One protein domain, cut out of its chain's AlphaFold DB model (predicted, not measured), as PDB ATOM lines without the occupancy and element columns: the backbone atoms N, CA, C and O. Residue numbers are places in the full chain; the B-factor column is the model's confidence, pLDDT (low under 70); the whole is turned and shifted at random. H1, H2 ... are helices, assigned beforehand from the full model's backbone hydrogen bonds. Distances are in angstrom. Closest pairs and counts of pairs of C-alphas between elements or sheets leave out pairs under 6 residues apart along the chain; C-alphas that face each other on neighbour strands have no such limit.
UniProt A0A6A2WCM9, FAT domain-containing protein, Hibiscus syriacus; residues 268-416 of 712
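What this domain is: This is residues 268 to 416 of the 712 residues of the protein "FAT domain-containing protein" of Hibiscus syriacus (UniProt A0A6A2WCM9). A slab of roughly aligned helices has an up-and-down bundle, H3, H4 and H5, as its core, with H2 packed on H3 and H6 on H5. H1 runs loosely along H3, while H7 leads away steeply from H5, and residues 407 to 416 stick out. The printed part has 149 residues, with seven named helices, H1 to H7 in order, and no named strand; the class is all helix. It is compact, with a radius of gyration of the C-alphas of 16.8 A and spans of 48 by 46 by 30 A.

How they stand to each other: H1, residues 269 to 280, is near H2, residues 289 to 313. H2 and H3, residues 318 to 341, form a hairpin; their closest C-alphas, Ile 307 and Gly 324, are 5.1 A apart. H3, with residues 332 to 340 alone, touches H4, residues 345 to 354, closest at C-alphas 336 and 348, 4.5 A. H5, residues 363 to 379, is the hub, touching H3, H4, H6, residues 384 to 391, and H7, residues 394 to 415. Its closest C-alphas to H7, Val 363 and Lys 399, are 6.3 A apart, at a steep tilt of 64 degrees. Every O i to N i+4 pair is within hydrogen-bond range in H1, H4, H5 and H6; H2 has 19 of 21, H3 18 of 20, H7 17 of 18.

Where its parts are: H1 begins at C-alpha 269 (28.997, -14.435, -31.096). H2 measures 35.2 A, H3 34.5 A, H5 24.8 A and H7 31.2 A, ending at C-alpha 415 (14.005, 15.874, -45.709). H7 has a kink of 27 degrees near residue 407.

The domain as a whole: The two farthest C-alphas, Ala 269 and Gly 382, are 48.9 A apart. The printed part has no cut and no long link. Mean pLDDT of the printed part is 75.0; 45 residues are under 70, among them 394 to 411.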
ATOM      1  N   TYR A 268      27.194 -16.350 -27.795       76.94
ATOM      2  CA  TYR A 268      26.589 -16.677 -29.089       76.94
ATOM      3  C   TYR A 268      27.150 -15.804 -30.224       76.94
ATOM      4  O   TYR A 268      26.442 -15.544 -31.195       76.94
ATOM      5  N   ALA A 269      28.372 -15.282 -30.078       80.19
ATOM      6  CA  ALA A 269      28.997 -14.435 -31.096       80.19
ATOM      7  C   ALA A 269      29.218 -15.214 -32.404       80.19
ATOM      8  O   ALA A 269      28.687 -14.816 -33.436       80.19
ATOM      9  N   ASP A 270      29.860 -16.382 -32.325       81.19
ATOM     10  CA  ASP A 270      30.123 -17.245 -33.484       81.19
ATOM     11  C   ASP A 270      28.820 -17.680 -34.178       81.19
ATOM     12  O   ASP A 270      28.713 -17.631 -35.403       81.19
ATOM     13  N   LEU A 271      27.779 -18.015 -33.404       85.62
ATOM     14  CA  LEU A 271      26.445 -18.305 -33.938       85.62
ATOM     15  C   LEU A 271      25.886 -17.122 -34.740       85.62
ATOM     16  O   LEU A 271      25.427 -17.321 -35.862       85.62
ATOM     17  N   LYS A 272      25.915 -15.900 -34.194       85.56
ATOM     18  CA  LYS A 272      25.412 -14.703 -34.892       85.56
ATOM     19  C   LYS A 272      26.180 -14.443 -36.185       85.56
ATOM     20  O   LYS A 272      25.550 -14.222 -37.218       85.56
ATOM     21  N   ASP A 273      27.503 -14.551 -36.138       88.31
ATOM     22  CA  ASP A 273      28.374 -14.344 -37.295       88.31
ATOM     23  C   ASP A 273      28.085 -15.367 -38.406       88.31
ATOM     24  O   ASP A 273      28.032 -15.016 -39.591       88.31
ATOM     25  N   ILE A 274      27.823 -16.630 -38.046       89.00
ATOM     26  CA  ILE A 274      27.421 -17.666 -39.007       89.00
ATOM     27  C   ILE A 274      26.064 -17.322 -39.639       89.00
ATOM     28  O   ILE A 274      25.936 -17.396 -40.863       89.00
ATOM     29  N   LEU A 275      25.065 -16.899 -38.853       87.56
ATOM     30  CA  LEU A 275      23.744 -16.542 -39.392       87.56
ATOM     31  C   LEU A 275      23.807 -15.331 -40.337       87.56
ATOM     32  O   LEU A 275      23.168 -15.330 -41.396       87.56
ATOM     33  N   GLU A 276      24.622 -14.324 -40.019       87.31
ATOM     34  CA  GLU A 276      24.874 -13.189 -40.913       87.31
ATOM     35  C   GLU A 276      25.596 -13.625 -42.195       87.31
ATOM     36  O   GLU A 276      25.199 -13.247 -43.304       87.31
ATOM     37  N   THR A 277      26.596 -14.499 -42.074       90.06
ATOM     38  CA  THR A 277      27.312 -15.068 -43.223       90.06
ATOM     39  C   THR A 277      26.371 -15.865 -44.129       90.06
ATOM     40  O   THR A 277      26.426 -15.734 -45.355       90.06
ATOM     41  N   TRP A 278      25.442 -16.639 -43.560       91.44
ATOM     42  CA  TRP A 278      24.430 -17.385 -44.312       91.44
ATOM     43  C   TRP A 278      23.502 -16.471 -45.114       91.44
ATOM     44  O   TRP A 278      23.131 -16.813 -46.243       91.44
ATOM     45  N   ARG A 279      23.154 -15.289 -44.591       86.38
ATOM     46  CA  ARG A 279      22.348 -14.299 -45.327       86.38
ATOM     47  C   ARG A 279      23.066 -13.762 -46.564       86.38
ATOM     48  O   ARG A 279      22.417 -13.521 -47.582       86.38
ATOM     49  N   LEU A 280      24.386 -13.588 -46.485       86.81
ATOM     50  CA  LEU A 280      25.206 -13.087 -47.591       86.81
ATOM     51  C   LEU A 280      25.555 -14.190 -48.602       86.81
ATOM     52  O   LEU A 280      25.634 -13.932 -49.804       86.81
ATOM     53  N   ARG A 281      25.721 -15.432 -48.135       90.81
ATOM     54  CA  ARG A 281      26.084 -16.589 -48.961       90.81
ATOM     55  C   ARG A 281      24.843 -17.322 -49.468       90.81
ATOM     56  O   ARG A 281      24.428 -18.339 -48.910       90.81
ATOM     57  N   THR A 282      24.251 -16.816 -50.548       86.94
ATOM     58  CA  THR A 282      23.132 -17.471 -51.255       86.94
ATOM     59  C   THR A 282      23.518 -17.913 -52.668       86.94
ATOM     60  O   THR A 282      24.370 -17.261 -53.271       86.94
ATOM     61  N   PRO A 283      22.865 -18.951 -53.232       85.69
ATOM     62  CA  PRO A 283      23.050 -19.344 -54.627       85.69
ATOM     63  C   PRO A 283      22.725 -18.207 -55.604       85.69
ATOM     64  O   PRO A 283      22.117 -17.190 -55.246       85.69
ATOM     65  N   ASN A 284      23.092 -18.388 -56.870       80.94
ATOM     66  CA  ASN A 284      22.773 -17.407 -57.895       80.94
ATOM     67  C   ASN A 284      21.289 -17.463 -58.265       80.94
ATOM     68  O   ASN A 284      20.626 -18.498 -58.187       80.94
ATOM     69  N   LYS A 285      20.748 -16.340 -58.746       72.81
ATOM     70  CA  LYS A 285      19.328 -16.238 -59.134       72.81
ATOM     71  C   LYS A 285      18.940 -17.217 -60.257       72.81
ATOM     72  O   LYS A 285      17.790 -17.641 -60.309       72.81
ATOM     73  N   TRP A 286      19.892 -17.566 -61.125       69.12
ATOM     74  CA  TRP A 286      19.718 -18.489 -62.255       69.12
ATOM     75  C   TRP A 286      19.984 -19.964 -61.906       69.12
ATOM     76  O   TRP A 286      19.818 -20.841 -62.765       69.12
ATOM     77  N   ASP A 287      20.410 -20.262 -60.676       72.44
ATOM     78  CA  ASP A 287      20.563 -21.643 -60.221       72.44
ATOM     79  C   ASP A 287      19.196 -22.332 -60.116       72.44
ATOM     80  O   ASP A 287      18.162 -21.703 -59.887       72.44
ATOM     81  N   ASN A 288      19.178 -23.649 -60.328       68.62
ATOM     82  CA  ASN A 288      17.950 -24.446 -60.290       68.62
ATOM     83  C   ASN A 288      17.274 -24.344 -58.904       68.62
ATOM     84  O   ASN A 288      17.957 -24.425 -57.883       68.62
ATOM     85  N   MET A 289      15.939 -24.223 -58.870       74.62
ATOM     86  CA  MET A 289      15.130 -24.253 -57.645       74.62
ATOM     87  C   MET A 289      15.480 -25.412 -56.695       74.62
ATOM     88  O   MET A 289      15.429 -25.222 -55.485       74.62
ATOM     89  N   SER A 290      15.909 -26.579 -57.199       74.50
ATOM     90  CA  SER A 290      16.372 -27.687 -56.346       74.50
ATOM     91  C   SER A 290      17.442 -27.269 -55.361       74.50
ATOM     92  O   SER A 290      17.327 -27.577 -54.183       74.50
ATOM     93  N   ILE A 291      18.451 -26.547 -55.850       77.44
ATOM     94  CA  ILE A 291      19.627 -26.147 -55.076       77.44
ATOM     95  C   ILE A 291      19.211 -25.140 -54.008       77.44
ATOM     96  O   ILE A 291      19.644 -25.226 -52.861       77.44
ATOM     97  N   TRP A 292      18.318 -24.216 -54.378       83.56
ATOM     98  CA  TRP A 292      17.693 -23.287 -53.441       83.56
ATOM     99  C   TRP A 292      16.919 -24.033 -52.357       83.56
ATOM    100  O   TRP A 292      17.077 -23.734 -51.177       83.56
ATOM    101  N   HIS A 293      16.124 -25.031 -52.736       81.56
ATOM    102  CA  HIS A 293      15.363 -25.830 -51.790       81.56
ATOM    103  C   HIS A 293      16.274 -26.694 -50.905       81.56
ATOM    104  O   HIS A 293      16.008 -26.790 -49.718       81.56
ATOM    105  N   ASP A 294      17.336 -27.312 -51.431       80.38
ATOM    106  CA  ASP A 294      18.288 -28.110 -50.638       80.38
ATOM    107  C   ASP A 294      18.939 -27.265 -49.542       80.38
ATOM    108  O   ASP A 294      18.919 -27.625 -48.367       80.38
ATOM    109  N   LEU A 295      19.470 -26.102 -49.928       86.88
ATOM    110  CA  LEU A 295      20.173 -25.218 -49.008       86.88
ATOM    111  C   LEU A 295      19.224 -24.605 -47.972       86.88
ATOM    112  O   LEU A 295      19.488 -24.657 -46.773       86.88
ATOM    113  N   LEU A 296      18.119 -24.006 -48.426       87.81
ATOM    114  CA  LEU A 296      17.222 -23.273 -47.534       87.81
ATOM    115  C   LEU A 296      16.369 -24.214 -46.671       87.81
ATOM    116  O   LEU A 296      15.980 -23.805 -45.577       87.81
ATOM    117  N   GLN A 297      16.125 -25.462 -47.096       84.25
ATOM    118  CA  GLN A 297      15.502 -26.479 -46.238       84.25
ATOM    119  C   GLN A 297      16.436 -26.874 -45.093       84.25
ATOM    120  O   GLN A 297      16.007 -26.853 -43.943       84.25
ATOM    121  N   TRP A 298      17.719 -27.144 -45.370       86.38
ATOM    122  CA  TRP A 298      18.686 -27.447 -44.308       86.38
ATOM    123  C   TRP A 298      18.816 -26.297 -43.302       86.38
ATOM    124  O   TRP A 298      18.733 -26.501 -42.091       86.38
ATOM    125  N   ARG A 299      18.923 -25.058 -43.794       89.50
ATOM    126  CA  ARG A 299      18.944 -23.877 -42.920       89.50
ATOM    127  C   ARG A 299      17.669 -23.746 -42.093       89.50
ATOM    128  O   ARG A 299      17.747 -23.360 -40.934       89.50
ATOM    129  N   ASN A 300      16.506 -24.078 -42.657       87.25
ATOM    130  CA  ASN A 300      15.239 -24.054 -41.926       87.25
ATOM    131  C   ASN A 300      15.255 -25.013 -40.724       87.25
ATOM    132  O   ASN A 300      14.822 -24.614 -39.644       87.25
ATOM    133  N   GLU A 301      15.807 -26.220 -40.875       83.31
ATOM    134  CA  GLU A 301      15.983 -27.169 -39.762       83.31
ATOM    135  C   GLU A 301      16.897 -26.604 -38.666       83.31
ATOM    136  O   GLU A 301      16.570 -26.657 -37.478       83.31
ATOM    137  N   MET A 302      18.014 -25.984 -39.055       85.38
ATOM    138  CA  MET A 302      18.934 -25.354 -38.102       85.38
ATOM    139  C   MET A 302      18.297 -24.152 -37.397       85.38
ATOM    140  O   MET A 302      18.415 -24.020 -36.181       85.38
ATOM    141  N   TYR A 303      17.541 -23.313 -38.112       87.44
ATOM    142  CA  TYR A 303      16.798 -22.212 -37.498       87.44
ATOM    143  C   TYR A 303      15.716 -22.705 -36.536       87.44
ATOM    144  O   TYR A 303      15.514 -22.082 -35.497       87.44
ATOM    145  N   ILE A 304      15.035 -23.818 -36.834       84.88
ATOM    146  CA  ILE A 304      14.096 -24.446 -35.891       84.88
ATOM    147  C   ILE A 304      14.836 -24.873 -34.621       84.88
ATOM    148  O   ILE A 304      14.376 -24.557 -33.526       84.88
ATOM    149  N   ALA A 305      16.009 -25.502 -34.752       83.31
ATOM    150  CA  ALA A 305      16.829 -25.879 -33.602       83.31
ATOM    151  C   ALA A 305      17.262 -24.664 -32.757       83.31
ATOM    152  O   ALA A 305      17.170 -24.715 -31.532       83.31
ATOM    153  N   VAL A 306      17.668 -23.558 -33.393       83.94
ATOM    154  CA  VAL A 306      18.009 -22.297 -32.707       83.94
ATOM    155  C   VAL A 306      16.787 -21.705 -31.993       83.94
ATOM    156  O   VAL A 306      16.875 -21.325 -30.827       83.94
ATOM    157  N   ILE A 307      15.631 -21.653 -32.666       83.44
ATOM    158  CA  ILE A 307      14.376 -21.142 -32.095       83.44
ATOM    159  C   ILE A 307      13.968 -21.958 -30.867       83.44
ATOM    160  O   ILE A 307      13.580 -21.369 -29.860       83.44
ATOM    161  N   ASP A 308      14.051 -23.287 -30.929       82.38
ATOM    162  CA  ASP A 308      13.654 -24.157 -29.821       82.38
ATOM    163  C   ASP A 308      14.442 -23.869 -28.541       82.38
ATOM    164  O   ASP A 308      13.852 -23.844 -27.464       82.38
ATOM    165  N   VAL A 309      15.733 -23.553 -28.660       79.81
ATOM    166  CA  VAL A 309      16.569 -23.161 -27.516       79.81
ATOM    167  C   VAL A 309      16.314 -21.716 -27.090       79.81
ATOM    168  O   VAL A 309      16.273 -21.411 -25.899       79.81
ATOM    169  N   PHE A 310      16.098 -20.805 -28.039       80.06
ATOM    170  CA  PHE A 310      15.897 -19.387 -27.734       80.06
ATOM    171  C   PHE A 310      14.501 -19.047 -27.191       80.06
ATOM    172  O   PHE A 310      14.328 -17.970 -26.615       80.06
ATOM    173  N   LYS A 311      13.527 -19.968 -27.273       79.06
ATOM    174  CA  LYS A 311      12.203 -19.843 -26.627       79.06
ATOM    175  C   LYS A 311      12.307 -19.545 -25.129       79.06
ATOM    176  O   LYS A 311      11.553 -18.715 -24.623       79.06
ATOM    177  N   GLU A 312      13.263 -20.159 -24.432       72.62
ATOM    178  CA  GLU A 312      13.460 -19.977 -22.985       72.62
ATOM    179  C   GLU A 312      13.939 -18.558 -22.618       72.62
ATOM    180  O   GLU A 312      13.725 -18.090 -21.502       72.62
ATOM    181  N   PHE A 313      14.512 -17.821 -23.576       70.62
ATOM    182  CA  PHE A 313      15.069 -16.481 -23.365       70.62
ATOM    183  C   PHE A 313      14.064 -15.343 -23.599       70.62
ATOM    184  O   PHE A 313      14.453 -14.177 -23.517       70.62
ATOM    185  N   SER A 314      12.782 -15.645 -23.835       68.56
ATOM    186  CA  SER A 314      11.735 -14.653 -24.142       68.56
ATOM    187  C   SER A 314      11.678 -13.480 -23.148       68.56
ATOM    188  O   SER A 314      11.520 -12.330 -23.552       68.56
ATOM    189  N   THR A 315      11.870 -13.749 -21.852       67.06
ATOM    190  CA  THR A 315      11.838 -12.736 -20.781       67.06
ATOM    191  C   THR A 315      13.208 -12.146 -20.443       67.06
ATOM    192  O   THR A 315      13.280 -11.030 -19.937       67.06
ATOM    193  N   THR A 316      14.293 -12.878 -20.714       68.62
ATOM    194  CA  THR A 316      15.652 -12.524 -20.263       68.62
ATOM    195  C   THR A 316      16.424 -11.748 -21.330       68.62
ATOM    196  O   THR A 316      17.172 -10.826 -21.008       68.62
ATOM    197  N   ASN A 317      16.242 -12.089 -22.611       71.50
ATOM    198  CA  ASN A 317      16.851 -11.383 -23.733       71.50
ATOM    199  C   ASN A 317      15.938 -11.434 -24.978       71.50
ATOM    200  O   ASN A 317      16.023 -12.376 -25.775       71.50
ATOM    201  N   PRO A 318      15.088 -10.411 -25.191       72.31
ATOM    202  CA  PRO A 318      14.142 -10.405 -26.303       72.31
ATOM    203  C   PRO A 318      14.835 -10.330 -27.673       72.31
ATOM    204  O   PRO A 318      14.303 -10.846 -28.651       72.31
ATOM    205  N   GLN A 319      16.036  -9.747 -27.767       74.25
ATOM    206  CA  GLN A 319      16.767  -9.655 -29.038       74.25
ATOM    207  C   GLN A 319      17.212 -11.032 -29.544       74.25
ATOM    208  O   GLN A 319      17.034 -11.337 -30.722       74.25
ATOM    209  N   LEU A 320      17.737 -11.884 -28.657       74.25
ATOM    210  CA  LEU A 320      18.101 -13.264 -29.005       74.25
ATOM    211  C   LEU A 320      16.867 -14.100 -29.346       74.25
ATOM    212  O   LEU A 320      16.889 -14.851 -30.316       74.25
ATOM    213  N   HIS A 321      15.773 -13.909 -28.604       76.56
ATOM    214  CA  HIS A 321      14.504 -14.562 -28.907       76.56
ATOM    215  C   HIS A 321      14.023 -14.222 -30.327       76.56
ATOM    216  O   HIS A 321      13.651 -15.120 -31.075       76.56
ATOM    217  N   HIS A 322      14.076 -12.951 -30.741       76.19
ATOM    218  CA  HIS A 322      13.626 -12.533 -32.074       76.19
ATOM    219  C   HIS A 322      14.571 -12.918 -33.224       76.19
ATOM    220  O   HIS A 322      14.095 -13.049 -34.353       76.19
ATOM    221  N   LEU A 323      15.865 -13.147 -32.962       78.06
ATOM    222  CA  LEU A 323      16.870 -13.460 -33.987       78.06
ATOM    223  C   LEU A 323      16.498 -14.701 -34.817       78.06
ATOM    224  O   LEU A 323      16.363 -14.612 -36.036       78.06
ATOM    225  N   GLY A 324      16.228 -15.832 -34.154       76.38
ATOM    226  CA  GLY A 324      15.894 -17.088 -34.838       76.38
ATOM    227  C   GLY A 324      14.612 -16.998 -35.676       76.38
ATOM    228  O   GLY A 324      14.558 -17.508 -36.795       76.38
ATOM    229  N   PHE A 325      13.588 -16.291 -35.179       79.31
ATOM    230  CA  PHE A 325      12.339 -16.079 -35.924       79.31
ATOM    231  C   PHE A 325      12.536 -15.189 -37.152       79.31
ATOM    232  O   PHE A 325      11.954 -15.466 -38.203       79.31
ATOM    233  N   ARG A 326      13.352 -14.138 -37.030       81.00
ATOM    234  CA  ARG A 326      13.661 -13.215 -38.124       81.00
ATOM    235  C   ARG A 326      14.401 -13.922 -39.258       81.00
ATOM    236  O   ARG A 326      13.983 -13.825 -40.410       81.00
ATOM    237  N   ASP A 327      15.453 -14.673 -38.944       82.75
ATOM    238  CA  ASP A 327      16.258 -15.371 -39.955       82.75
ATOM    239  C   ASP A 327      15.493 -16.495 -40.650       82.75
ATOM    240  O   ASP A 327      15.564 -16.641 -41.875       82.75
ATOM    241  N   LYS A 328      14.668 -17.230 -39.896       84.75
ATOM    242  CA  LYS A 328      13.753 -18.215 -40.473       84.75
ATOM    243  C   LYS A 328      12.761 -17.569 -41.440       84.75
ATOM    244  O   LYS A 328      12.565 -18.073 -42.546       84.75
ATOM    245  N   ALA A 329      12.134 -16.464 -41.039       82.06
ATOM    246  CA  ALA A 329      11.159 -15.769 -41.874       82.06
ATOM    247  C   ALA A 329      11.794 -15.245 -43.171       82.06
ATOM    248  O   ALA A 329      11.217 -15.438 -44.244       82.06
ATOM    249  N   TRP A 330      13.005 -14.689 -43.082       86.19
ATOM    250  CA  TRP A 330      13.787 -14.262 -44.240       86.19
ATOM    251  C   TRP A 330      14.094 -15.427 -45.190       86.19
ATOM    252  O   TRP A 330      13.894 -15.314 -46.400       86.19
ATOM    253  N   ASN A 331      14.528 -16.571 -44.650       87.62
ATOM    254  CA  ASN A 331      14.862 -17.777 -45.412       87.62
ATOM    255  C   ASN A 331      13.665 -18.284 -46.237       87.62
ATOM    256  O   ASN A 331      13.792 -18.538 -47.438       87.62
ATOM    257  N   VAL A 332      12.481 -18.353 -45.621       85.38
ATOM    258  CA  VAL A 332      11.243 -18.785 -46.290       85.38
ATOM    259  C   VAL A 332      10.782 -17.765 -47.337       85.38
ATOM    260  O   VAL A 332      10.483 -18.141 -48.474       85.38
ATOM    261  N   ASN A 333      10.785 -16.469 -47.003       85.62
ATOM    262  CA  ASN A 333      10.445 -15.397 -47.944       85.62
ATOM    263  C   ASN A 333      11.368 -15.398 -49.166       85.62
ATOM    264  O   ASN A 333      10.920 -15.208 -50.302       85.62
ATOM    265  N   LYS A 334      12.666 -15.631 -48.951       85.94
ATOM    266  CA  LYS A 334      13.656 -15.701 -50.022       85.94
ATOM    267  C   LYS A 334      13.379 -16.872 -50.962       85.94
ATOM    268  O   LYS A 334      13.368 -16.655 -52.173       85.94
ATOM    269  N   LEU A 335      13.120 -18.067 -50.427       85.75
ATOM    270  CA  LEU A 335      12.801 -19.256 -51.223       85.75
ATOM    271  C   LEU A 335      11.550 -19.030 -52.085       85.75
ATOM    272  O   LEU A 335      11.577 -19.263 -53.293       85.75
ATOM    273  N   ALA A 336      10.485 -18.494 -51.486       83.81
ATOM    274  CA  ALA A 336       9.240 -18.192 -52.185       83.81
ATOM    275  C   ALA A 336       9.432 -17.154 -53.304       83.81
ATOM    276  O   ALA A 336       8.970 -17.334 -54.432       83.81
ATOM    277  N   ARG A 337      10.198 -16.092 -53.033       83.62
ATOM    278  CA  ARG A 337      10.526 -15.069 -54.031       83.62
ATOM    279  C   ARG A 337      11.287 -15.642 -55.230       83.62
ATOM    280  O   ARG A 337      11.046 -15.204 -56.356       83.62
ATOM    281  N   ILE A 338      12.209 -16.582 -55.011       80.81
ATOM    282  CA  ILE A 338      12.931 -17.255 -56.102       80.81
ATOM    283  C   ILE A 338      11.988 -18.166 -56.893       80.81
ATOM    284  O   ILE A 338      11.975 -18.060 -58.118       80.81
ATOM    285  N   ALA A 339      11.139 -18.956 -56.224       79.06
ATOM    286  CA  ALA A 339      10.124 -19.785 -56.884       79.06
ATOM    287  C   ALA A 339       9.241 -18.952 -57.827       79.06
ATOM    288  O   ALA A 339       9.087 -19.283 -59.004       79.06
ATOM    289  N   ARG A 340       8.760 -17.794 -57.351       80.00
ATOM    290  CA  ARG A 340       7.980 -16.855 -58.166       80.00
ATOM    291  C   ARG A 340       8.777 -16.300 -59.347       80.00
ATOM    292  O   ARG A 340       8.234 -16.189 -60.442       80.00
ATOM    293  N   LYS A 341      10.045 -15.916 -59.148       75.81
ATOM    294  CA  LYS A 341      10.894 -15.395 -60.240       75.81
ATOM    295  C   LYS A 341      11.191 -16.450 -61.310       75.81
ATOM    296  O   LYS A 341      11.363 -16.075 -62.459       75.81
ATOM    297  N   GLN A 342      11.213 -17.731 -60.946       70.75
ATOM    298  CA  GLN A 342      11.388 -18.846 -61.882       70.75
ATOM    299  C   GLN A 342      10.069 -19.309 -62.536       70.75
ATOM    300  O   GLN A 342      10.095 -20.215 -63.360       70.75
ATOM    301  N   GLY A 343       8.929 -18.680 -62.212       70.44
ATOM    302  CA  GLY A 343       7.622 -18.974 -62.816       70.44
ATOM    303  C   GLY A 343       6.788 -20.036 -62.089       70.44
ATOM    304  O   GLY A 343       5.742 -20.433 -62.594       70.44
ATOM    305  N   HIS A 344       7.211 -20.485 -60.902       73.19
ATOM    306  CA  HIS A 344       6.500 -21.481 -60.091       73.19
ATOM    307  C   HIS A 344       5.619 -20.808 -59.031       73.19
ATOM    308  O   HIS A 344       6.010 -20.656 -57.869       73.19
ATOM    309  N   TYR A 345       4.426 -20.373 -59.436       76.00
ATOM    310  CA  TYR A 345       3.521 -19.604 -58.575       76.00
ATOM    311  C   TYR A 345       2.859 -20.459 -57.485       76.00
ATOM    312  O   TYR A 345       2.875 -20.062 -56.320       76.00
ATOM    313  N   ASP A 346       2.396 -21.666 -57.820       74.69
ATOM    314  CA  ASP A 346       1.738 -22.575 -56.865       74.69
ATOM    315  C   ASP A 346       2.680 -22.981 -55.723       74.69
ATOM    316  O   ASP A 346       2.328 -22.974 -54.541       74.69
ATOM    317  N   VAL A 347       3.936 -23.268 -56.071       76.44
ATOM    318  CA  VAL A 347       4.979 -23.616 -55.103       76.44
ATOM    319  C   VAL A 347       5.336 -22.435 -54.208       76.44
ATOM    320  O   VAL A 347       5.533 -22.629 -53.010       76.44
ATOM    321  N   CYS A 348       5.361 -21.211 -54.745       80.62
ATOM    322  CA  CYS A 348       5.553 -19.998 -53.948       80.62
ATOM    323  C   CYS A 348       4.489 -19.883 -52.843       80.62
ATOM    324  O   CYS A 348       4.835 -19.670 -51.680       80.62
ATOM    325  N   VAL A 349       3.211 -20.084 -53.181       81.88
ATOM    326  CA  VAL A 349       2.108 -20.035 -52.208       81.88
ATOM    327  C   VAL A 349       2.249 -21.152 -51.169       81.88
ATOM    328  O   VAL A 349       2.254 -20.870 -49.970       81.88
ATOM    329  N   SER A 350       2.477 -22.389 -51.618       82.00
ATOM    330  CA  SER A 350       2.659 -23.560 -50.748       82.00
ATOM    331  C   SER A 350       3.800 -23.379 -49.733       82.00
ATOM    332  O   SER A 350       3.630 -23.659 -48.545       82.00
ATOM    333  N   ILE A 351       4.945 -22.833 -50.160       79.75
ATOM    334  CA  ILE A 351       6.093 -22.530 -49.284       79.75
ATOM    335  C   ILE A 351       5.709 -21.511 -48.203       79.75
ATOM    336  O   ILE A 351       6.001 -21.713 -47.020       79.75
ATOM    337  N   LEU A 352       5.034 -20.422 -48.590       80.75
ATOM    338  CA  LEU A 352       4.650 -19.340 -47.676       80.75
ATOM    339  C   LEU A 352       3.564 -19.763 -46.673       80.75
ATOM    340  O   LEU A 352       3.448 -19.161 -45.601       80.75
ATOM    341  N   GLU A 353       2.778 -20.789 -46.984       79.19
ATOM    342  CA  GLU A 353       1.782 -21.356 -46.074       79.19
ATOM    343  C   GLU A 353       2.386 -22.404 -45.135       79.19
ATOM    344  O   GLU A 353       2.220 -22.296 -43.919       79.19
ATOM    345  N   LYS A 354       3.137 -23.374 -45.675       73.69
ATOM    346  CA  LYS A 354       3.618 -24.543 -44.920       73.69
ATOM    347  C   LYS A 354       4.843 -24.261 -44.044       73.69
ATOM    348  O   LYS A 354       4.915 -24.764 -42.927       73.69
ATOM    349  N   MET A 355       5.812 -23.459 -44.501       63.56
ATOM    350  CA  MET A 355       7.134 -23.394 -43.845       63.56
ATOM    351  C   MET A 355       7.233 -22.414 -42.661       63.56
ATOM    352  O   MET A 355       8.191 -22.476 -41.887       63.56
ATOM    353  N   TYR A 356       6.256 -21.519 -42.470       66.81
ATOM    354  CA  TYR A 356       6.302 -20.542 -41.370       66.81
ATOM    355  C   TYR A 356       6.058 -21.181 -39.996       66.81
ATOM    356  O   TYR A 356       6.834 -20.943 -39.068       66.81
ATOM    357  N   GLY A 357       5.006 -21.994 -39.850       57.78
ATOM    358  CA  GLY A 357       4.700 -22.783 -38.643       57.78
ATOM    359  C   GLY A 357       4.539 -22.024 -37.309       57.78
ATOM    360  O   GLY A 357       4.285 -22.660 -36.295       57.78
ATOM    361  N   HIS A 358       4.686 -20.693 -37.276       57.31
ATOM    362  CA  HIS A 358       4.695 -19.872 -36.057       57.31
ATOM    363  C   HIS A 358       3.846 -18.606 -36.231       57.31
ATOM    364  O   HIS A 358       3.764 -18.042 -37.323       57.31
ATOM    365  N   SER A 359       3.226 -18.144 -35.141       55.78
ATOM    366  CA  SER A 359       2.358 -16.957 -35.108       55.78
ATOM    367  C   SER A 359       3.118 -15.639 -34.904       55.78
ATOM    368  O   SER A 359       2.641 -14.582 -35.315       55.78
ATOM    369  N   THR A 360       4.306 -15.689 -34.297       60.19
ATOM    370  CA  THR A 360       5.163 -14.527 -34.033       60.19
ATOM    371  C   THR A 360       6.003 -14.195 -35.264       60.19
ATOM    372  O   THR A 360       6.911 -14.945 -35.617       60.19
ATOM    373  N   MET A 361       5.706 -13.071 -35.923       65.81
ATOM    374  CA  MET A 361       6.420 -12.625 -37.122       65.81
ATOM    375  C   MET A 361       6.702 -11.123 -37.062       65.81
ATOM    376  O   MET A 361       5.806 -10.334 -36.757       65.81
ATOM    377  N   GLU A 362       7.940 -10.747 -37.381       68.25
ATOM    378  CA  GLU A 362       8.360  -9.354 -37.534       68.25
ATOM    379  C   GLU A 362       7.562  -8.669 -38.654       68.25
ATOM    380  O   GLU A 362       7.201  -9.289 -39.660       68.25
ATOM    381  N   VAL A 363       7.255  -7.382 -38.477       68.19
ATOM    382  CA  VAL A 363       6.376  -6.630 -39.386       68.19
ATOM    383  C   VAL A 363       6.943  -6.586 -40.809       68.19
ATOM    384  O   VAL A 363       6.193  -6.797 -41.766       68.19
ATOM    385  N   GLN A 364       8.256  -6.385 -40.949       67.81
ATOM    386  CA  GLN A 364       8.938  -6.313 -42.242       67.81
ATOM    387  C   GLN A 364       8.821  -7.630 -43.028       67.81
ATOM    388  O   GLN A 364       8.364  -7.639 -44.172       67.81
ATOM    389  N   GLU A 365       9.144  -8.762 -42.401       74.25
ATOM    390  CA  GLU A 365       9.055 -10.084 -43.036       74.25
ATOM    391  C   GLU A 365       7.601 -10.480 -43.339       74.25
ATOM    392  O   GLU A 365       7.306 -11.108 -44.360       74.25
ATOM    393  N   ALA A 366       6.660 -10.046 -42.496       72.38
ATOM    394  CA  ALA A 366       5.240 -10.226 -42.753       72.38
ATOM    395  C   ALA A 366       4.760  -9.464 -43.995       72.38
ATOM    396  O   ALA A 366       3.900  -9.960 -44.728       72.38
ATOM    397  N   PHE A 367       5.292  -8.264 -44.226       71.12
ATOM    398  CA  PHE A 367       4.973  -7.463 -45.401       71.12
ATOM    399  C   PHE A 367       5.537  -8.091 -46.681       71.12
ATOM    400  O   PHE A 367       4.823  -8.183 -47.684       71.12
ATOM    401  N   VAL A 368       6.778  -8.590 -46.638       74.81
ATOM    402  CA  VAL A 368       7.388  -9.322 -47.761       74.81
ATOM    403  C   VAL A 368       6.567 -10.563 -48.107       74.81
ATOM    404  O   VAL A 368       6.245 -10.755 -49.278       74.81
ATOM    405  N   LYS A 369       6.128 -11.336 -47.103       80.12
ATOM    406  CA  LYS A 369       5.256 -12.505 -47.299       80.12
ATOM    407  C   LYS A 369       3.981 -12.150 -48.064       80.12
ATOM    408  O   LYS A 369       3.694 -12.754 -49.094       80.12
ATOM    409  N   ILE A 370       3.228 -11.156 -47.583       75.06
ATOM    410  CA  ILE A 370       1.962 -10.734 -48.212       75.06
ATOM    411  C   ILE A 370       2.214 -10.225 -49.634       75.06
ATOM    412  O   ILE A 370       1.461 -10.538 -50.554       75.06
ATOM    413  N   THR A 371       3.293  -9.467 -49.822       74.06
ATOM    414  CA  THR A 371       3.674  -8.917 -51.124       74.06
ATOM    415  C   THR A 371       4.001 -10.021 -52.127       74.06
ATOM    416  O   THR A 371       3.551  -9.960 -53.269       74.06
ATOM    417  N   GLU A 372       4.772 -11.035 -51.736       79.12
ATOM    418  CA  GLU A 372       5.122 -12.137 -52.635       79.12
ATOM    419  C   GLU A 372       3.929 -13.073 -52.898       79.12
ATOM    420  O   GLU A 372       3.765 -13.492 -54.043       79.12
ATOM    421  N   GLN A 373       3.036 -13.303 -51.922       77.69
ATOM    422  CA  GLN A 373       1.760 -14.007 -52.146       77.69
ATOM    423  C   GLN A 373       0.867 -13.257 -53.143       77.69
ATOM    424  O   GLN A 373       0.409 -13.836 -54.123       77.69
ATOM    425  N   ALA A 374       0.670 -11.949 -52.948       75.31
ATOM    426  CA  ALA A 374      -0.136 -11.132 -53.852       75.31
ATOM    427  C   ALA A 374       0.440 -11.116 -55.276       75.31
ATOM    428  O   ALA A 374      -0.304 -11.241 -56.246       75.31
ATOM    429  N   LYS A 375       1.769 -11.011 -55.417       77.00
ATOM    430  CA  LYS A 375       2.433 -11.097 -56.726       77.00
ATOM    431  C   LYS A 375       2.279 -12.473 -57.372       77.00
ATOM    432  O   LYS A 375       2.192 -12.523 -58.590       77.00
ATOM    433  N   ALA A 376       2.285 -13.563 -56.603       77.75
ATOM    434  CA  ALA A 376       2.066 -14.902 -57.150       77.75
ATOM    435  C   ALA A 376       0.642 -15.035 -57.711       77.75
ATOM    436  O   ALA A 376       0.483 -15.373 -58.880       77.75
ATOM    437  N   TYR A 377      -0.373 -14.644 -56.936       77.88
ATOM    438  CA  TYR A 377      -1.771 -14.676 -57.375       77.88
ATOM    439  C   TYR A 377      -2.075 -13.746 -58.562       77.88
ATOM    440  O   TYR A 377      -2.947 -14.053 -59.365       77.88
ATOM    441  N   LEU A 378      -1.359 -12.623 -58.713       75.00
ATOM    442  CA  LEU A 378      -1.503 -11.738 -59.880       75.00
ATOM    443  C   LEU A 378      -1.035 -12.383 -61.193       75.00
ATOM    444  O   LEU A 378      -1.550 -12.040 -62.254       75.00
ATOM    445  N   GLU A 379      -0.050 -13.275 -61.130       71.38
ATOM    446  CA  GLU A 379       0.481 -13.980 -62.304       71.38
ATOM    447  C   GLU A 379      -0.321 -15.261 -62.608       71.38
ATOM    448  O   GLU A 379      -0.305 -15.755 -63.738       71.38
ATOM    449  N   MET A 380      -1.061 -15.785 -61.624       71.94
ATOM    450  CA  MET A 380      -2.007 -16.889 -61.799       71.94
ATOM    451  C   MET A 380      -3.275 -16.387 -62.504       71.94
ATOM    452  O   MET A 380      -3.998 -15.515 -62.017       71.94
ATOM    453  N   LYS A 381      -3.568 -16.931 -63.691       61.66
ATOM    454  CA  LYS A 381      -4.754 -16.546 -64.470       61.66
ATOM    455  C   LYS A 381      -6.029 -16.895 -63.690       61.66
ATOM    456  O   LYS A 381      -6.282 -18.062 -63.428       61.66
ATOM    457  N   GLY A 382      -6.849 -15.888 -63.377       62.78
ATOM    458  CA  GLY A 382      -8.176 -16.073 -62.770       62.78
ATOM    459  C   GLY A 382      -8.273 -15.837 -61.256       62.78
ATOM    460  O   GLY A 382      -9.385 -15.820 -60.738       62.78
ATOM    461  N   GLU A 383      -7.169 -15.565 -60.549       69.62
ATOM    462  CA  GLU A 383      -7.157 -15.407 -59.078       69.62
ATOM    463  C   GLU A 383      -7.166 -13.951 -58.567       69.62
ATOM    464  O   GLU A 383      -6.838 -13.658 -57.413       69.62
ATOM    465  N   LEU A 384      -7.598 -12.993 -59.394       63.91
ATOM    466  CA  LEU A 384      -7.633 -11.572 -59.013       63.91
ATOM    467  C   LEU A 384      -8.516 -11.308 -57.772       63.91
ATOM    468  O   LEU A 384      -8.246 -10.406 -56.979       63.91
ATOM    469  N   THR A 385      -9.558 -12.115 -57.573       68.38
ATOM    470  CA  THR A 385     -10.438 -12.062 -56.396       68.38
ATOM    471  C   THR A 385      -9.714 -12.472 -55.112       68.38
ATOM    472  O   THR A 385      -9.887 -11.814 -54.083       68.38
ATOM    473  N   SER A 386      -8.846 -13.487 -55.167       69.56
ATOM    474  CA  SER A 386      -7.985 -13.909 -54.054       69.56
ATOM    475  C   SER A 386      -7.013 -12.797 -53.647       69.56
ATOM    476  O   SER A 386      -6.858 -12.518 -52.457       69.56
ATOM    477  N   VAL A 387      -6.435 -12.084 -54.626       68.88
ATOM    478  CA  VAL A 387      -5.566 -10.913 -54.388       68.88
ATOM    479  C   VAL A 387      -6.315  -9.816 -53.633       68.88
ATOM    480  O   VAL A 387      -5.823  -9.303 -52.626       68.88
ATOM    481  N   LEU A 388      -7.513  -9.459 -54.100       65.62
ATOM    482  CA  LEU A 388      -8.322  -8.405 -53.486       65.62
ATOM    483  C   LEU A 388      -8.727  -8.768 -52.055       65.62
ATOM    484  O   LEU A 388      -8.665  -7.915 -51.173       65.62
ATOM    485  N   ASN A 389      -9.070 -10.030 -51.798       72.25
ATOM    486  CA  ASN A 389      -9.392 -10.513 -50.455       72.25
ATOM    487  C   ASN A 389      -8.169 -10.504 -49.522       72.25
ATOM    488  O   ASN A 389      -8.289 -10.124 -48.355       72.25
ATOM    489  N   LEU A 390      -6.986 -10.865 -50.030       70.31
ATOM    490  CA  LEU A 390      -5.736 -10.831 -49.269       70.31
ATOM    491  C   LEU A 390      -5.343  -9.395 -48.893       70.31
ATOM    492  O   LEU A 390      -5.011  -9.129 -47.736       70.31
ATOM    493  N   ILE A 391      -5.422  -8.459 -49.846       67.00
ATOM    494  CA  ILE A 391      -5.072  -7.043 -49.641       67.00
ATOM    495  C   ILE A 391      -6.094  -6.340 -48.741       67.00
ATOM    496  O   ILE A 391      -5.704  -5.588 -47.848       67.00
ATOM    497  N   ASN A 392      -7.388  -6.620 -48.916       66.88
ATOM    498  CA  ASN A 392      -8.448  -6.056 -48.073       66.88
ATOM    499  C   ASN A 392      -8.524  -6.709 -46.684       66.88
ATOM    500  O   ASN A 392      -9.319  -6.283 -45.840       66.88
ATOM    501  N   SER A 393      -7.708  -7.733 -46.411       70.94
ATOM    502  CA  SER A 393      -7.641  -8.323 -45.081       70.94
ATOM    503  C   SER A 393      -7.153  -7.288 -44.059       70.94
ATOM    504  O   SER A 393      -6.187  -6.550 -44.269       70.94
ATOM    505  N   ARG A 394      -7.811  -7.256 -42.893       56.34
ATOM    506  CA  ARG A 394      -7.508  -6.313 -41.801       56.34
ATOM    507  C   ARG A 394      -6.028  -6.385 -41.372       56.34
ATOM    508  O   ARG A 394      -5.438  -5.374 -41.008       56.34
ATOM    509  N   ASN A 395      -5.410  -7.563 -41.497       59.34
ATOM    510  CA  ASN A 395      -3.993  -7.803 -41.209       59.34
ATOM    511  C   ASN A 395      -3.036  -7.161 -42.225       59.34
ATOM    512  O   ASN A 395      -1.991  -6.660 -41.814       59.34
ATOM    513  N   ALA A 396      -3.362  -7.166 -43.521       57.03
ATOM    514  CA  ALA A 396      -2.527  -6.543 -44.548       57.03
ATOM    515  C   ALA A 396      -2.530  -5.016 -44.417       57.03
ATOM    516  O   ALA A 396      -1.469  -4.395 -44.438       57.03
ATOM    517  N   ILE A 397      -3.705  -4.428 -44.174       59.66
ATOM    518  CA  ILE A 397      -3.870  -2.981 -43.977       59.66
ATOM    519  C   ILE A 397      -3.082  -2.506 -42.749       59.66
ATOM    520  O   ILE A 397      -2.321  -1.544 -42.835       59.66
ATOM    521  N   ILE A 398      -3.208  -3.205 -41.616       60.94
ATOM    522  CA  ILE A 398      -2.488  -2.855 -40.383       60.94
ATOM    523  C   ILE A 398      -0.970  -2.971 -40.583       60.94
ATOM    524  O   ILE A 398      -0.235  -2.056 -40.226       60.94
ATOM    525  N   LYS A 399      -0.487  -4.060 -41.196       61.59
ATOM    526  CA  LYS A 399       0.952  -4.267 -41.435       61.59
ATOM    527  C   LYS A 399       1.535  -3.269 -42.436       61.59
ATOM    528  O   LYS A 399       2.644  -2.795 -42.223       61.59
ATOM    529  N   HIS A 400       0.784  -2.903 -43.475       58.19
ATOM    530  CA  HIS A 400       1.184  -1.847 -44.404       58.19
ATOM    531  C   HIS A 400       1.285  -0.486 -43.704       58.19
ATOM    532  O   HIS A 400       2.257   0.226 -43.916       58.19
ATOM    533  N   LEU A 401       0.344  -0.146 -42.814       59.94
ATOM    534  CA  LEU A 401       0.405   1.088 -42.023       59.94
ATOM    535  C   LEU A 401       1.625   1.133 -41.088       59.94
ATOM    536  O   LEU A 401       2.225   2.196 -40.945       59.94
ATOM    537  N   TYR A 402       2.011   0.006 -40.481       61.53
ATOM    538  CA  TYR A 402       3.236  -0.075 -39.677       61.53
ATOM    539  C   TYR A 402       4.503   0.050 -40.529       61.53
ATOM    540  O   TYR A 402       5.369   0.841 -40.179       61.53
ATOM    541  N   PHE A 403       4.580  -0.647 -41.668       58.53
ATOM    542  CA  PHE A 403       5.710  -0.532 -42.598       58.53
ATOM    543  C   PHE A 403       5.860   0.896 -43.140       58.53
ATOM    544  O   PHE A 403       6.955   1.440 -43.181       58.53
ATOM    545  N   VAL A 404       4.753   1.540 -43.528       60.72
ATOM    546  CA  VAL A 404       4.788   2.938 -43.969       60.72
ATOM    547  C   VAL A 404       5.235   3.841 -42.825       60.72
ATOM    548  O   VAL A 404       6.070   4.693 -43.071       60.72
ATOM    549  N   ARG A 405       4.759   3.653 -41.586       62.25
ATOM    550  CA  ARG A 405       5.242   4.440 -40.432       62.25
ATOM    551  C   ARG A 405       6.740   4.282 -40.177       62.25
ATOM    552  O   ARG A 405       7.368   5.276 -39.850       62.25
ATOM    553  N   GLU A 406       7.276   3.077 -40.347       61.12
ATOM    554  CA  GLU A 406       8.689   2.759 -40.114       61.12
ATOM    555  C   GLU A 406       9.626   3.570 -41.021       61.12
ATOM    556  O   GLU A 406      10.595   4.128 -40.534       61.12
ATOM    557  N   TYR A 407       9.309   3.714 -42.314       60.34
ATOM    558  CA  TYR A 407      10.150   4.484 -43.249       60.34
ATOM    559  C   TYR A 407       9.726   5.942 -43.408       60.34
ATOM    560  O   TYR A 407      10.536   6.783 -43.784       60.34
ATOM    561  N   LYS A 408       8.441   6.244 -43.196       66.00
ATOM    562  CA  LYS A 408       7.896   7.586 -43.404       66.00
ATOM    563  C   LYS A 408       8.467   8.570 -42.395       66.00
ATOM    564  O   LYS A 408       8.784   9.679 -42.794       66.00
ATOM    565  N   GLN A 409       8.598   8.158 -41.135       67.25
ATOM    566  CA  GLN A 409       9.106   9.035 -40.087       67.25
ATOM    567  C   GLN A 409      10.563   9.428 -40.371       67.25
ATOM    568  O   GLN A 409      10.844  10.612 -40.477       67.25
ATOM    569  N   ASP A 410      11.432   8.458 -40.667       67.75
ATOM    570  CA  ASP A 410      12.837   8.725 -41.001       67.75
ATOM    571  C   ASP A 410      13.005   9.522 -42.311       67.75
ATOM    572  O   ASP A 410      13.866  10.391 -42.405       67.75
ATOM    573  N   PHE A 411      12.176   9.259 -43.331       68.19
ATOM    574  CA  PHE A 411      12.203  10.007 -44.597       68.19
ATOM    575  C   PHE A 411      11.753  11.461 -44.422       68.19
ATOM    576  O   PHE A 411      12.339  12.358 -45.027       68.19
ATOM    577  N   GLU A 412      10.698  11.690 -43.636       71.12
ATOM    578  CA  GLU A 412      10.207  13.032 -43.318       71.12
ATOM    579  C   GLU A 412      11.228  13.768 -42.434       71.12
ATOM    580  O   GLU A 412      11.584  14.892 -42.766       71.12
ATOM    581  N   ASP A 413      11.808  13.115 -41.423       70.44
ATOM    582  CA  ASP A 413      12.805  13.708 -40.518       70.44
ATOM    583  C   ASP A 413      14.122  14.106 -41.229       70.44
ATOM    584  O   ASP A 413      14.758  15.098 -40.851       70.44
ATOM    585  N   ASP A 414      14.534  13.366 -42.269       68.62
ATOM    586  CA  ASP A 414      15.740  13.637 -43.072       68.62
ATOM    587  C   ASP A 414      15.564  14.729 -44.143       68.62
ATOM    588  O   ASP A 414      16.557  15.299 -44.613       68.62
ATOM    589  N   LEU A 415      14.326  14.985 -44.582       68.56
ATOM    590  CA  LEU A 415      14.005  15.874 -45.709       68.56
ATOM    591  C   LEU A 415      13.108  17.056 -45.324       68.56
ATOM    592  O   LEU A 415      12.746  17.837 -46.208       68.56
ATOM    593  N   ASP A 416      12.773  17.209 -44.043       72.38
ATOM    594  CA  ASP A 416      11.994  18.335 -43.536       72.38
ATOM    595  C   ASP A 416      12.840  19.624 -43.498       72.38
ATOM    596  O   ASP A 416      13.787  19.713 -42.707       72.38
TER     597      ASP A 416